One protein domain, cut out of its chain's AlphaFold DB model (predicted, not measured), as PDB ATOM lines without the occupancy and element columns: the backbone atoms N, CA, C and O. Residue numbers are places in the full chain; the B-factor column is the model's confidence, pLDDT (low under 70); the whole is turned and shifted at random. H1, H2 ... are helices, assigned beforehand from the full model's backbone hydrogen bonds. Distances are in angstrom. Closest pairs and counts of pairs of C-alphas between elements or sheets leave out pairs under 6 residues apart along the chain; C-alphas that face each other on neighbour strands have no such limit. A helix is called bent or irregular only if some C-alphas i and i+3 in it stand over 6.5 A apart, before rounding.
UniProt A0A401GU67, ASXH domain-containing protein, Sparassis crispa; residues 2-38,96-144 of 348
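What this domain is: This is residues 2 to 38 and 96 to 144 of the 348 residues of the protein "ASXH domain-containing protein" of Sparassis crispa (UniProt A0A401GU67). Four short to medium helices, H1 to H4, form a loose cluster at one end, and the long helix H5 leads away from it to a second long helix, H6, which sticks out with most of its residues touching nothing. H5 and H6 make a wide, open V with residues 120 to 124 at its point. The printed part has 86 residues with six named helices, H1 to H6 in order along the chain, and no named strand; the class is all helix. The whole is loose, with a radius of gyration of the C-alphas of 17.3 A and spans of 47 by 35 by 27 A.

Where its parts are: H1 covers residues 3 to 6, beginning at C-alpha 3 at (-58.338, 16.589, 12.625). H2 covers residues 9 to 13. H3, residues 17 to 26, is 14.6 A long from first to last C-alpha. Residues 27 to 38 hold no named element. After the cut, H4 covers residues 99 to 103; it is neither bent nor irregular, but only just: C-alphas 99 and 102 are 6.3 A apart. H5, residues 105 to 119, begins at C-alpha 105 at (-61.046, 30.029, 14.397) and is 21.0 A long. H6, residues 125 to 139, is 20.9 A long and ends at C-alpha 139 at (-31.158, 32.008, -5.076).

How they stand to each other: H1 touches H5; their closest C-alphas, those of Ile 3 and Ser 111, are 6.6 A apart. H1 and H2 meet only through their link. H2 and H3 are close but not clearly touching, with the closest C-alphas, Phe 12 and Gln 20, 7.0 A apart. H2 and H4 are close but not clearly touching, at 6.0 A between the C-alphas of Tyr 9 and Pro 99. H4 and H5 are close but not clearly touching, at 6.8 A between the C-alphas of Val 101 and Phe 107. H3 and H5 are apart, and H6 is apart from each of the other five helices. In H2, H5 and H6 every O i to N i+4 pair is within hydrogen-bond range, in H3 5 of 6; in H4 it is 0 of 1, with 1 of 2 O i to N i+3 pairs within range, and H1 is too short for an O i to N i+4 pair.

The domain as a whole: The two C-alphas farthest apart, those of Asp 14 and Ser 142, are 48.7 A from each other. Residues 39 to 95 are not printed, and C-alphas 38 and 96 are 18.2 A apart across this cut, in the link from H3 to H4. The links H1 to H2, H2 to H3, H4 to H5 and H5 to H6 are tight. Residues 116 to 121, of which 116 to 119 belong to H5, stand free. The mean pLDDT of the printed part is 94.2, and no printed residue is under 70.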
ATOM      1  N   ASP A   2     -61.989  13.755  11.511       93.50
ATOM      2  CA  ASP A   2     -61.748  15.198  11.597       93.50
ATOM      3  C   ASP A   2     -60.477  15.425  12.422       93.50
ATOM      4  O   ASP A   2     -60.258  14.773  13.443       93.50
ATOM      5  N   ILE A   3     -59.595  16.296  11.942       96.56
ATOM      6  CA  ILE A   3     -58.338  16.589  12.625       96.56
ATOM      7  C   ILE A   3     -58.568  17.386  13.914       96.56
ATOM      8  O   ILE A   3     -57.757  17.308  14.834       96.56
ATOM      9  N   THR A   4     -59.690  18.100  14.023       94.38
ATOM     10  CA  THR A   4     -60.041  18.857  15.232       94.38
ATOM     11  C   THR A   4     -60.362  17.943  16.413       94.38
ATOM     12  O   THR A   4     -60.093  18.299  17.555       94.38
ATOM     13  N   ASP A   5     -60.863  16.733  16.144       96.31
ATOM     14  CA  ASP A   5     -61.102  15.724  17.182       96.31
ATOM     15  C   ASP A   5     -59.781  15.178  17.746       96.31
ATOM     16  O   ASP A   5     -59.723  14.733  18.892       96.31
ATOM     17  N   LEU A   6     -58.702  15.228  16.958       97.06
ATOM     18  CA  LEU A   6     -57.358  14.816  17.368       97.06
ATOM     19  C   LEU A   6     -56.580  15.946  18.050       97.06
ATOM     20  O   LEU A   6     -55.891  15.705  19.039       97.06
ATOM     21  N   LEU A   7     -56.677  17.169  17.532       96.81
ATOM     22  CA  LEU A   7     -55.945  18.336  18.025       96.81
ATOM     23  C   LEU A   7     -56.821  19.163  18.970       96.81
ATOM     24  O   LEU A   7     -57.251  20.265  18.636       96.81
ATOM     25  N   ASN A   8     -57.079  18.622  20.157       97.12
ATOM     26  CA  ASN A   8     -57.856  19.293  21.194       97.12
ATOM     27  C   ASN A   8     -57.083  19.364  22.522       97.12
ATOM     28  O   ASN A   8     -56.108  18.641  22.738       97.12
ATOM     29  N   TYR A   9     -57.546  20.231  23.424       97.62
ATOM     30  CA  TYR A   9     -56.891  20.455  24.715       97.62
ATOM     31  C   TYR A   9     -56.858  19.205  25.609       97.62
ATOM     32  O   TYR A   9     -55.885  18.994  26.324       97.62
ATOM     33  N   GLY A  10     -57.882  18.347  25.547       97.94
ATOM     34  CA  GLY A  10     -57.907  17.085  26.292       97.94
ATOM     35  C   GLY A  10     -56.757  16.166  25.880       97.94
ATOM     36  O   GLY A  10     -55.951  15.781  26.721       97.94
ATOM     37  N   ASN A  11     -56.601  15.925  24.576       97.81
ATOM     38  CA  ASN A  11     -55.504  15.108  24.050       97.81
ATOM     39  C   ASN A  11     -54.127  15.728  24.336       97.81
ATOM     40  O   ASN A  11     -53.149  15.003  24.491       97.81
ATOM     41  N   PHE A  12     -54.032  17.061  24.407       97.62
ATOM     42  CA  PHE A  12     -52.805  17.748  24.811       97.62
ATOM     43  C   PHE A  12     -52.428  17.451  26.272       97.62
ATOM     44  O   PHE A  12     -51.257  17.204  26.559       97.62
ATOM     45  N   LEU A  13     -53.405  17.431  27.188       97.50
ATOM     46  CA  LEU A  13     -53.173  17.104  28.599       97.50
ATOM     47  C   LEU A  13     -52.721  15.655  28.814       97.50
ATOM     48  O   LEU A  13     -51.980  15.391  29.759       97.50
ATOM     49  N   ASP A  14     -53.112  14.745  27.922       97.94
ATOM     50  CA  ASP A  14     -52.704  13.337  27.966       97.94
ATOM     51  C   ASP A  14     -51.242  13.109  27.519       97.94
ATOM     52  O   ASP A  14     -50.697  12.014  27.686       97.94
ATOM     53  N   LEU A  15     -50.575  14.127  26.957       97.56
ATOM     54  CA  LEU A  15     -49.164  14.053  26.569       97.56
ATOM     55  C   LEU A  15     -48.227  14.092  27.785       97.56
ATOM     56  O   LEU A  15     -48.557  14.625  28.842       97.56
ATOM     57  N   SER A  16     -46.998  13.593  27.613       98.06
ATOM     58  CA  SER A  16     -45.952  13.741  28.631       98.06
ATOM     59  C   SER A  16     -45.577  15.215  28.837       98.06
ATOM     60  O   SER A  16     -45.656  16.023  27.910       98.06
ATOM     61  N   ALA A  17     -45.105  15.568  30.037       97.38
ATOM     62  CA  ALA A  17     -44.705  16.942  30.358       97.38
ATOM     63  C   ALA A  17     -43.619  17.490  29.409       97.38
ATOM     64  O   ALA A  17     -43.645  18.665  29.052       97.38
ATOM     65  N   GLU A  18     -42.698  16.633  28.955       97.62
ATOM     66  CA  GLU A  18     -41.669  16.997  27.975       97.62
ATOM     67  C   GLU A  18     -42.283  17.342  26.610       97.62
ATOM     68  O   GLU A  18     -41.955  18.372  26.023       97.62
ATOM     69  N   SER A  19     -43.227  16.527  26.122       97.75
ATOM     70  CA  SER A  19     -43.932  16.800  24.866       97.75
ATOM     71  C   SER A  19     -44.808  18.049  24.959       97.75
ATOM     72  O   SER A  19     -44.835  18.841  24.018       97.75
ATOM     73  N   GLN A  20     -45.479  18.269  26.094       97.81
ATOM     74  CA  GLN A  20     -46.244  19.494  26.338       97.81
ATOM     75  C   GLN A  20     -45.341  20.731  26.299       97.81
ATOM     76  O   GLN A  20     -45.664  21.691  25.603       97.81
ATOM     77  N   ALA A  21     -44.196  20.701  26.990       95.81
ATOM     78  CA  ALA A  21     -43.239  21.806  26.999       95.81
ATOM     79  C   ALA A  21     -42.695  22.104  25.593       95.81
ATOM     80  O   ALA A  21     -42.607  23.264  25.193       95.81
ATOM     81  N   HIS A  22     -42.390  21.061  24.815       96.88
ATOM     82  CA  HIS A  22     -41.926  21.225  23.441       96.88
ATOM     83  C   HIS A  22     -42.993  21.857  22.536       96.88
ATOM     84  O   HIS A  22     -42.692  22.784  21.789       96.88
ATOM     85  N   LEU A  23     -44.250  21.410  22.626       96.56
ATOM     86  CA  LEU A  23     -45.353  21.998  21.856       96.56
ATOM     87  C   LEU A  23     -45.633  23.446  22.263       96.56
ATOM     88  O   LEU A  23     -45.837  24.292  21.399       96.56
ATOM     89  N   VAL A  24     -45.592  23.747  23.562       96.56
ATOM     90  CA  VAL A  24     -45.735  25.108  24.103       96.56
ATOM     91  C   VAL A  24     -44.684  26.056  23.519       96.56
ATOM     92  O   VAL A  24     -45.018  27.184  23.167       96.56
ATOM     93  N   ALA A  25     -43.448  25.593  23.319       95.25
ATOM     94  CA  ALA A  25     -42.397  26.397  22.696       95.25
ATOM     95  C   ALA A  25     -42.658  26.732  21.211       95.25
ATOM     96  O   ALA A  25     -42.068  27.678  20.692       95.25
ATOM     97  N   LEU A  26     -43.529  25.980  20.526       96.00
ATOM     98  CA  LEU A  26     -43.886  26.193  19.117       96.00
ATOM     99  C   LEU A  26     -45.149  27.047  18.931       96.00
ATOM    100  O   LEU A  26     -45.433  27.481  17.814       96.00
ATOM    101  N   LEU A  27     -45.930  27.264  19.992       95.44
ATOM    102  CA  LEU A  27     -47.161  28.046  19.919       95.44
ATOM    103  C   LEU A  27     -46.862  29.552  19.871       95.44
ATOM    104  O   LEU A  27     -45.901  30.022  20.487       95.44
ATOM    105  N   PRO A  28     -47.689  30.341  19.159       94.44
ATOM    106  CA  PRO A  28     -47.527  31.787  19.133       94.44
ATOM    107  C   PRO A  28     -47.755  32.380  20.535       94.44
ATOM    108  O   PRO A  28     -48.571  31.848  21.289       94.44
ATOM    109  N   PRO A  29     -47.128  33.523  20.873       93.75
ATOM    110  CA  PRO A  29     -47.316  34.173  22.172       93.75
ATOM    111  C   PRO A  29     -48.789  34.432  22.522       93.75
ATOM    112  O   PRO A  29     -49.183  34.306  23.672       93.75
ATOM    113  N   THR A  30     -49.634  34.706  21.526       94.12
ATOM    114  CA  THR A  30     -51.078  34.941  21.699       94.12
ATOM    115  C   THR A  30     -51.865  33.729  22.206       94.12
ATOM    116  O   THR A  30     -53.038  33.873  22.536       94.12
ATOM    117  N   ALA A  31     -51.260  32.537  22.250       96.25
ATOM    118  CA  ALA A  31     -51.862  31.338  22.826       96.25
ATOM    119  C   ALA A  31     -51.845  31.332  24.366       96.25
ATOM    120  O   ALA A  31     -52.515  30.502  24.980       96.25
ATOM    121  N   PHE A  32     -51.069  32.218  24.994       96.19
ATOM    122  CA  PHE A  32     -50.873  32.249  26.440       96.19
ATOM    123  C   PHE A  32     -51.666  33.388  27.077       96.19
ATOM    124  O   PHE A  32     -51.710  34.502  26.559       96.19
ATOM    125  N   GLN A  33     -52.241  33.134  28.253       94.44
ATOM    126  CA  GLN A  33     -53.011  34.132  29.009       94.44
ATOM    127  C   GLN A  33     -52.152  35.313  29.485       94.44
ATOM    128  O   GLN A  33     -52.671  36.380  29.803       94.44
ATOM    129  N   THR A  34     -50.834  35.122  29.541       92.06
ATOM    130  CA  THR A  34     -49.851  36.145  29.914       92.06
ATOM    131  C   THR A  34     -49.544  37.119  28.779       92.06
ATOM    132  O   THR A  34     -48.855  38.115  29.003       92.06
ATOM    133  N   PHE A  35     -50.042  36.870  27.563       91.62
ATOM    134  CA  PHE A  35     -49.806  37.752  26.434       91.62
ATOM    135  C   PHE A  35     -50.546  39.077  26.596       91.62
ATOM    136  O   PHE A  35     -51.775  39.140  26.606       91.62
ATOM    137  N   LEU A  36     -49.772  40.157  26.650       86.25
ATOM    138  CA  LEU A  36     -50.281  41.515  26.576       86.25
ATOM    139  C   LEU A  36     -49.974  42.063  25.180       86.25
ATOM    140  O   LEU A  36     -48.799  42.147  24.814       86.25
ATOM    141  N   PRO A  37     -50.991  42.441  24.383       85.00
ATOM    142  CA  PRO A  37     -50.749  43.054  23.088       85.00
ATOM    143  C   PRO A  37     -50.005  44.377  23.295       85.00
ATOM    144  O   PRO A  37     -50.575  45.351  23.784       85.00
ATOM    145  N   SER A  38     -48.724  44.418  22.927       84.12
ATOM    146  CA  SER A  38     -47.964  45.663  22.901       84.12
ATOM    147  C   SER A  38     -48.045  46.261  21.506       84.12
ATOM    148  O   SER A  38     -47.571  45.671  20.534       84.12
ATOM    149  N   THR A  96     -49.818  28.339  31.779       94.88
ATOM    150  CA  THR A  96     -50.242  29.642  31.229       94.88
ATOM    151  C   THR A  96     -50.958  29.540  29.882       94.88
ATOM    152  O   THR A  96     -51.410  30.555  29.350       94.88
ATOM    153  N   LEU A  97     -51.039  28.336  29.308       96.81
ATOM    154  CA  LEU A  97     -51.678  28.088  28.019       96.81
ATOM    155  C   LEU A  97     -53.193  28.286  28.131       96.81
ATOM    156  O   LEU A  97     -53.830  27.692  28.998       96.81
ATOM    157  N   ASP A  98     -53.781  29.091  27.246       96.56
ATOM    158  CA  ASP A  98     -55.233  29.255  27.191       96.56
ATOM    159  C   ASP A  98     -55.880  28.043  26.488       96.56
ATOM    160  O   ASP A  98     -55.647  27.842  25.291       96.56
ATOM    161  N   PRO A  99     -56.736  27.245  27.162       97.06
ATOM    162  CA  PRO A  99     -57.419  26.113  26.534       97.06
ATOM    163  C   PRO A  99     -58.266  26.503  25.315       97.06
ATOM    164  O   PRO A  99     -58.509  25.674  24.435       97.06
ATOM    165  N   LEU A 100     -58.716  27.762  25.239       97.19
ATOM    166  CA  LEU A 100     -59.517  28.263  24.123       97.19
ATOM    167  C   LEU A 100     -58.724  28.364  22.816       97.19
ATOM    168  O   LEU A 100     -59.346  28.415  21.753       97.19
ATOM    169  N   VAL A 101     -57.384  28.314  22.850       97.00
ATOM    170  CA  VAL A 101     -56.559  28.359  21.634       97.00
ATOM    171  C   VAL A 101     -56.905  27.226  20.664       97.00
ATOM    172  O   VAL A 101     -56.989  27.461  19.461       97.00
ATOM    173  N   PHE A 102     -57.220  26.032  21.177       97.31
ATOM    174  CA  PHE A 102     -57.595  24.868  20.365       97.31
ATOM    175  C   PHE A 102     -58.966  25.027  19.688       97.31
ATOM    176  O   PHE A 102     -59.242  24.367  18.692       97.31
ATOM    177  N   ASN A 103     -59.807  25.933  20.194       97.25
ATOM    178  CA  ASN A 103     -61.107  26.276  19.613       97.25
ATOM    179  C   ASN A 103     -61.078  27.599  18.834       97.25
ATOM    180  O   ASN A 103     -62.108  28.040  18.319       97.25
ATOM    181  N   SER A 104     -59.917  28.251  18.743       97.06
ATOM    182  CA  SER A 104     -59.769  29.497  18.000       97.06
ATOM    183  C   SER A 104     -60.050  29.262  16.512       97.06
ATOM    184  O   SER A 104     -59.539  28.293  15.941       97.06
ATOM    185  N   PRO A 105     -60.790  30.159  15.830       97.12
ATOM    186  CA  PRO A 105     -61.046  30.029  14.397       97.12
ATOM    187  C   PRO A 105     -59.747  29.942  13.581       97.12
ATOM    188  O   PRO A 105     -59.699  29.224  12.584       97.12
ATOM    189  N   PHE A 106     -58.676  30.604  14.033       95.88
ATOM    190  CA  PHE A 106     -57.364  30.548  13.388       95.88
ATOM    191  C   PHE A 106     -56.715  29.164  13.514       95.88
ATOM    192  O   PHE A 106     -56.229  28.629  12.519       95.88
ATOM    193  N   PHE A 107     -56.750  28.555  14.704       96.69
ATOM    194  CA  PHE A 107     -56.186  27.223  14.935       96.69
ATOM    195  C   PHE A 107     -56.974  26.141  14.192       96.69
ATOM    196  O   PHE A 107     -56.386  25.267  13.554       96.69
ATOM    197  N   LEU A 108     -58.307  26.231  14.203       96.62
ATOM    198  CA  LEU A 108     -59.176  25.308  13.471       96.62
ATOM    199  C   LEU A 108     -58.967  25.424  11.956       96.62
ATOM    200  O   LEU A 108     -58.875  24.407  11.268       96.62
ATOM    201  N   SER A 109     -58.838  26.649  11.434       97.12
ATOM    202  CA  SER A 109     -58.509  26.871  10.024       97.12
ATOM    203  C   SER A 109     -57.145  26.277   9.675       97.12
ATOM    204  O   SER A 109     -57.047  25.537   8.702       97.12
ATOM    205  N   ALA A 110     -56.112  26.543  10.481       96.25
ATOM    206  CA  ALA A 110     -54.769  26.010  10.259       96.25
ATOM    207  C   ALA A 110     -54.741  24.474  10.310       96.25
ATOM    208  O   ALA A 110     -54.102  23.844   9.471       96.25
ATOM    209  N   SER A 111     -55.483  23.867  11.240       97.25
ATOM    210  CA  SER A 111     -55.601  22.411  11.362       97.25
ATOM    211  C   SER A 111     -56.242  21.793  10.120       97.25
ATOM    212  O   SER A 111     -55.721  20.820   9.578       97.25
ATOM    213  N   ARG A 112     -57.328  22.387   9.605       96.75
ATOM    214  CA  ARG A 112     -57.969  21.937   8.355       96.75
ATOM    215  C   ARG A 112     -57.052  22.105   7.149       96.75
ATOM    216  O   ARG A 112     -56.884  21.160   6.390       96.75
ATOM    217  N   THR A 113     -56.378  23.248   7.021       96.56
ATOM    218  CA  THR A 113     -55.370  23.453   5.969       96.56
ATOM    219  C   THR A 113     -54.245  22.422   6.060       96.56
ATOM    220  O   THR A 113     -53.813  21.888   5.044       96.56
ATOM    221  N   PHE A 114     -53.787  22.082   7.267       96.75
ATOM    222  CA  PHE A 114     -52.791  21.032   7.463       96.75
ATOM    223  C   PHE A 114     -53.317  19.652   7.039       96.75
ATOM    224  O   PHE A 114     -52.600  18.900   6.378       96.75
ATOM    225  N   GLN A 115     -54.574  19.332   7.344       97.06
ATOM    226  CA  GLN A 115     -55.226  18.116   6.859       97.06
ATOM    227  C   GLN A 115     -55.326  18.081   5.325       97.06
ATOM    228  O   GLN A 115     -55.017  17.051   4.720       97.06
ATOM    229  N   ASP A 116     -55.680  19.195   4.687       96.81
ATOM    230  CA  ASP A 116     -55.709  19.313   3.227       96.81
ATOM    231  C   ASP A 116     -54.304  19.143   2.624       96.81
ATOM    232  O   ASP A 116     -54.130  18.460   1.612       96.81
ATOM    233  N   HIS A 117     -53.271  19.695   3.268       95.75
ATOM    234  CA  HIS A 117     -51.868  19.509   2.878       95.75
ATOM    235  C   HIS A 117     -51.412  18.049   3.005       95.75
ATOM    236  O   HIS A 117     -50.708  17.541   2.130       95.75
ATOM    237  N   LEU A 118     -51.842  17.338   4.052       95.94
ATOM    238  CA  LEU A 118     -51.614  15.897   4.175       95.94
ATOM    239  C   LEU A 118     -52.289  15.125   3.032       95.94
ATOM    240  O   LEU A 118     -51.654  14.266   2.421       95.94
ATOM    241  N   PHE A 119     -53.546  15.445   2.712       95.50
ATOM    242  CA  PHE A 119     -54.310  14.741   1.677       95.50
ATOM    243  C   PHE A 119     -53.791  15.008   0.256       95.50
ATOM    244  O   PHE A 119     -53.690  14.092  -0.557       95.50
ATOM    245  N   SER A 120     -53.420  16.254  -0.037       95.00
ATOM    246  CA  SER A 120     -52.850  16.669  -1.328       95.00
ATOM    247  C   SER A 120     -51.421  16.169  -1.563       95.00
ATOM    248  O   SER A 120     -50.893  16.322  -2.665       95.00
ATOM    249  N   GLY A 121     -50.784  15.557  -0.558       96.25
ATOM    250  CA  GLY A 121     -49.403  15.099  -0.655       96.25
ATOM    251  C   GLY A 121     -48.389  16.245  -0.633       96.25
ATOM    252  O   GLY A 121     -47.275  16.072  -1.117       96.25
ATOM    253  N   TRP A 122     -48.743  17.396  -0.054       94.44
ATOM    254  CA  TRP A 122     -47.848  18.552   0.084       94.44
ATOM    255  C   TRP A 122     -46.576  18.226   0.883       94.44
ATOM    256  O   TRP A 122     -45.516  18.797   0.650       94.44
ATOM    257  N   PHE A 123     -46.664  17.264   1.803       94.69
ATOM    258  CA  PHE A 123     -45.525  16.762   2.578       94.69
ATOM    259  C   PHE A 123     -44.829  15.551   1.940       94.69
ATOM    260  O   PHE A 123     -43.928  14.968   2.542       94.69
ATOM    261  N   ALA A 124     -45.239  15.128   0.739       97.31
ATOM    262  CA  ALA A 124     -44.554  14.059   0.028       97.31
ATOM    263  C   ALA A 124     -43.193  14.545  -0.485       97.31
ATOM    264  O   ALA A 124     -43.030  15.707  -0.855       97.31
ATOM    265  N   LYS A 125     -42.236  13.616  -0.601       97.12
ATOM    266  CA  LYS A 125     -40.873  13.904  -1.076       97.12
ATOM    267  C   LYS A 125     -40.847  14.709  -2.381       97.12
ATOM    268  O   LYS A 125     -40.074  15.644  -2.504       97.12
ATOM    269  N   LYS A 126     -41.754  14.409  -3.317       95.88
ATOM    270  CA  LYS A 126     -41.859  15.141  -4.587       95.88
ATOM    271  C   LYS A 126     -42.103  16.646  -4.387       95.88
ATOM    272  O   LYS A 126     -41.469  17.449  -5.053       95.88
ATOM    273  N   ALA A 127     -43.016  17.020  -3.489       93.75
ATOM    274  CA  ALA A 127     -43.329  18.424  -3.227       93.75
ATOM    275  C   ALA A 127     -42.164  19.144  -2.526       93.75
ATOM    276  O   ALA A 127     -41.902  20.306  -2.826       93.75
ATOM    277  N   GLN A 128     -41.426  18.444  -1.656       94.44
ATOM    278  CA  GLN A 128     -40.189  18.959  -1.057       94.44
ATOM    279  C   GLN A 128     -39.100  19.182  -2.117       94.44
ATOM    280  O   GLN A 128     -38.549  20.276  -2.181       94.44
ATOM    281  N   ASP A 129     -38.861  18.203  -2.996       96.50
ATOM    282  CA  ASP A 129     -37.884  18.313  -4.091       96.50
ATOM    283  C   ASP A 129     -38.222  19.493  -5.031       96.50
ATOM    284  O   ASP A 129     -37.337  20.208  -5.508       96.50
ATOM    285  N   ASP A 130     -39.513  19.716  -5.307       93.69
ATOM    286  CA  ASP A 130     -39.976  20.840  -6.123       93.69
ATOM    287  C   ASP A 130     -39.795  22.192  -5.398       93.69
ATOM    288  O   ASP A 130     -39.383  23.168  -6.032       93.69
ATOM    289  N   LEU A 131     -40.023  22.255  -4.078       93.38
ATOM    290  CA  LEU A 131     -39.777  23.448  -3.258       93.38
ATOM    291  C   LEU A 131     -38.281  23.789  -3.179       93.38
ATOM    292  O   LEU A 131     -37.914  24.950  -3.343       93.38
ATOM    293  N   GLU A 132     -37.418  22.795  -2.969       95.50
ATOM    294  CA  GLU A 132     -35.961  22.970  -2.950       95.50
ATOM    295  C   GLU A 132     -35.450  23.466  -4.304       95.50
ATOM    296  O   GLU A 132     -34.695  24.438  -4.367       95.50
ATOM    297  N   ARG A 133     -35.921  22.870  -5.409       95.19
ATOM    298  CA  ARG A 133     -35.593  23.340  -6.763       95.19
ATOM    299  C   ARG A 133     -36.007  24.795  -6.964       95.19
ATOM    300  O   ARG A 133     -35.271  25.562  -7.579       95.19
ATOM    301  N   TYR A 134     -37.173  25.171  -6.455       90.56
ATOM    302  CA  TYR A 134     -37.677  26.531  -6.555       90.56
ATOM    303  C   TYR A 134     -36.861  27.529  -5.719       90.56
ATOM    304  O   TYR A 134     -36.479  28.580  -6.227       90.56
ATOM    305  N   GLN A 135     -36.523  27.190  -4.469       89.50
ATOM    306  CA  GLN A 135     -35.653  28.004  -3.609       89.50
ATOM    307  C   GLN A 135     -34.253  28.180  -4.208       89.50
ATOM    308  O   GLN A 135     -33.702  29.284  -4.186       89.50
ATOM    309  N   GLN A 136     -33.701  27.112  -4.790       94.38
ATOM    310  CA  GLN A 136     -32.444  27.164  -5.529       94.38
ATOM    311  C   GLN A 136     -32.573  28.083  -6.749       94.38
ATOM    312  O   GLN A 136     -31.743  28.963  -6.949       94.38
ATOM    313  N   GLY A 137     -33.664  27.958  -7.509       91.00
ATOM    314  CA  GLY A 137     -33.955  28.820  -8.649       91.00
ATOM    315  C   GLY A 137     -34.038  30.307  -8.285       91.00
ATOM    316  O   GLY A 137     -33.506  31.129  -9.029       91.00
ATOM    317  N   ILE A 138     -34.645  30.640  -7.139       85.69
ATOM    318  CA  ILE A 138     -34.684  32.007  -6.589       85.69
ATOM    319  C   ILE A 138     -33.283  32.490  -6.221       85.69
ATOM    320  O   ILE A 138     -32.903  33.600  -6.587       85.69
ATOM    321  N   SER A 139     -32.512  31.659  -5.520       80.81
ATOM    322  CA  SER A 139     -31.158  32.008  -5.076       80.81
ATOM    323  C   SER A 139     -30.215  32.253  -6.258       80.81
ATOM    324  O   SER A 139     -29.418  33.188  -6.232       80.81
ATOM    325  N   ASP A 140     -30.367  31.466  -7.323       86.75
ATOM    326  CA  ASP A 140     -29.592  31.586  -8.562       86.75
ATOM    327  C   ASP A 140     -30.130  32.684  -9.503       86.75
ATOM    328  O   ASP A 140     -29.540  32.952 -10.551       86.75
ATOM    329  N   GLY A 141     -31.273  33.302  -9.175       78.75
ATOM    330  CA  GLY A 141     -31.954  34.298 -10.012       78.75
ATOM    331  C   GLY A 141     -32.546  33.742 -11.314       78.75
ATOM    332  O   GLY A 141     -32.938  34.512 -12.190       78.75
ATOM    333  N   SER A 142     -32.604  32.414 -11.466       78.00
ATOM    334  CA  SER A 142     -33.168  31.740 -12.647       78.00
ATOM    335  C   SER A 142     -34.688  31.592 -12.580       78.00
ATOM    336  O   SER A 142     -35.350  31.528 -13.616       78.00
ATOM    337  N   MET A 143     -35.244  31.558 -11.367       80.62
ATOM    338  CA  MET A 143     -36.677  31.568 -11.105       80.62
ATOM    339  C   MET A 143     -37.008  32.786 -10.254       80.62
ATOM    340  O   MET A 143     -36.369  33.034  -9.238       80.62
ATOM    341  N   HIS A 144     -38.033  33.531 -10.642       70.12
ATOM    342  CA  HIS A 144     -38.639  34.538  -9.784       70.12
ATOM    343  C   HIS A 144     -40.040  34.047  -9.435       70.12
ATOM    344  O   HIS A 144     -40.762  33.547 -10.298       70.12
TER     345      HIS A 144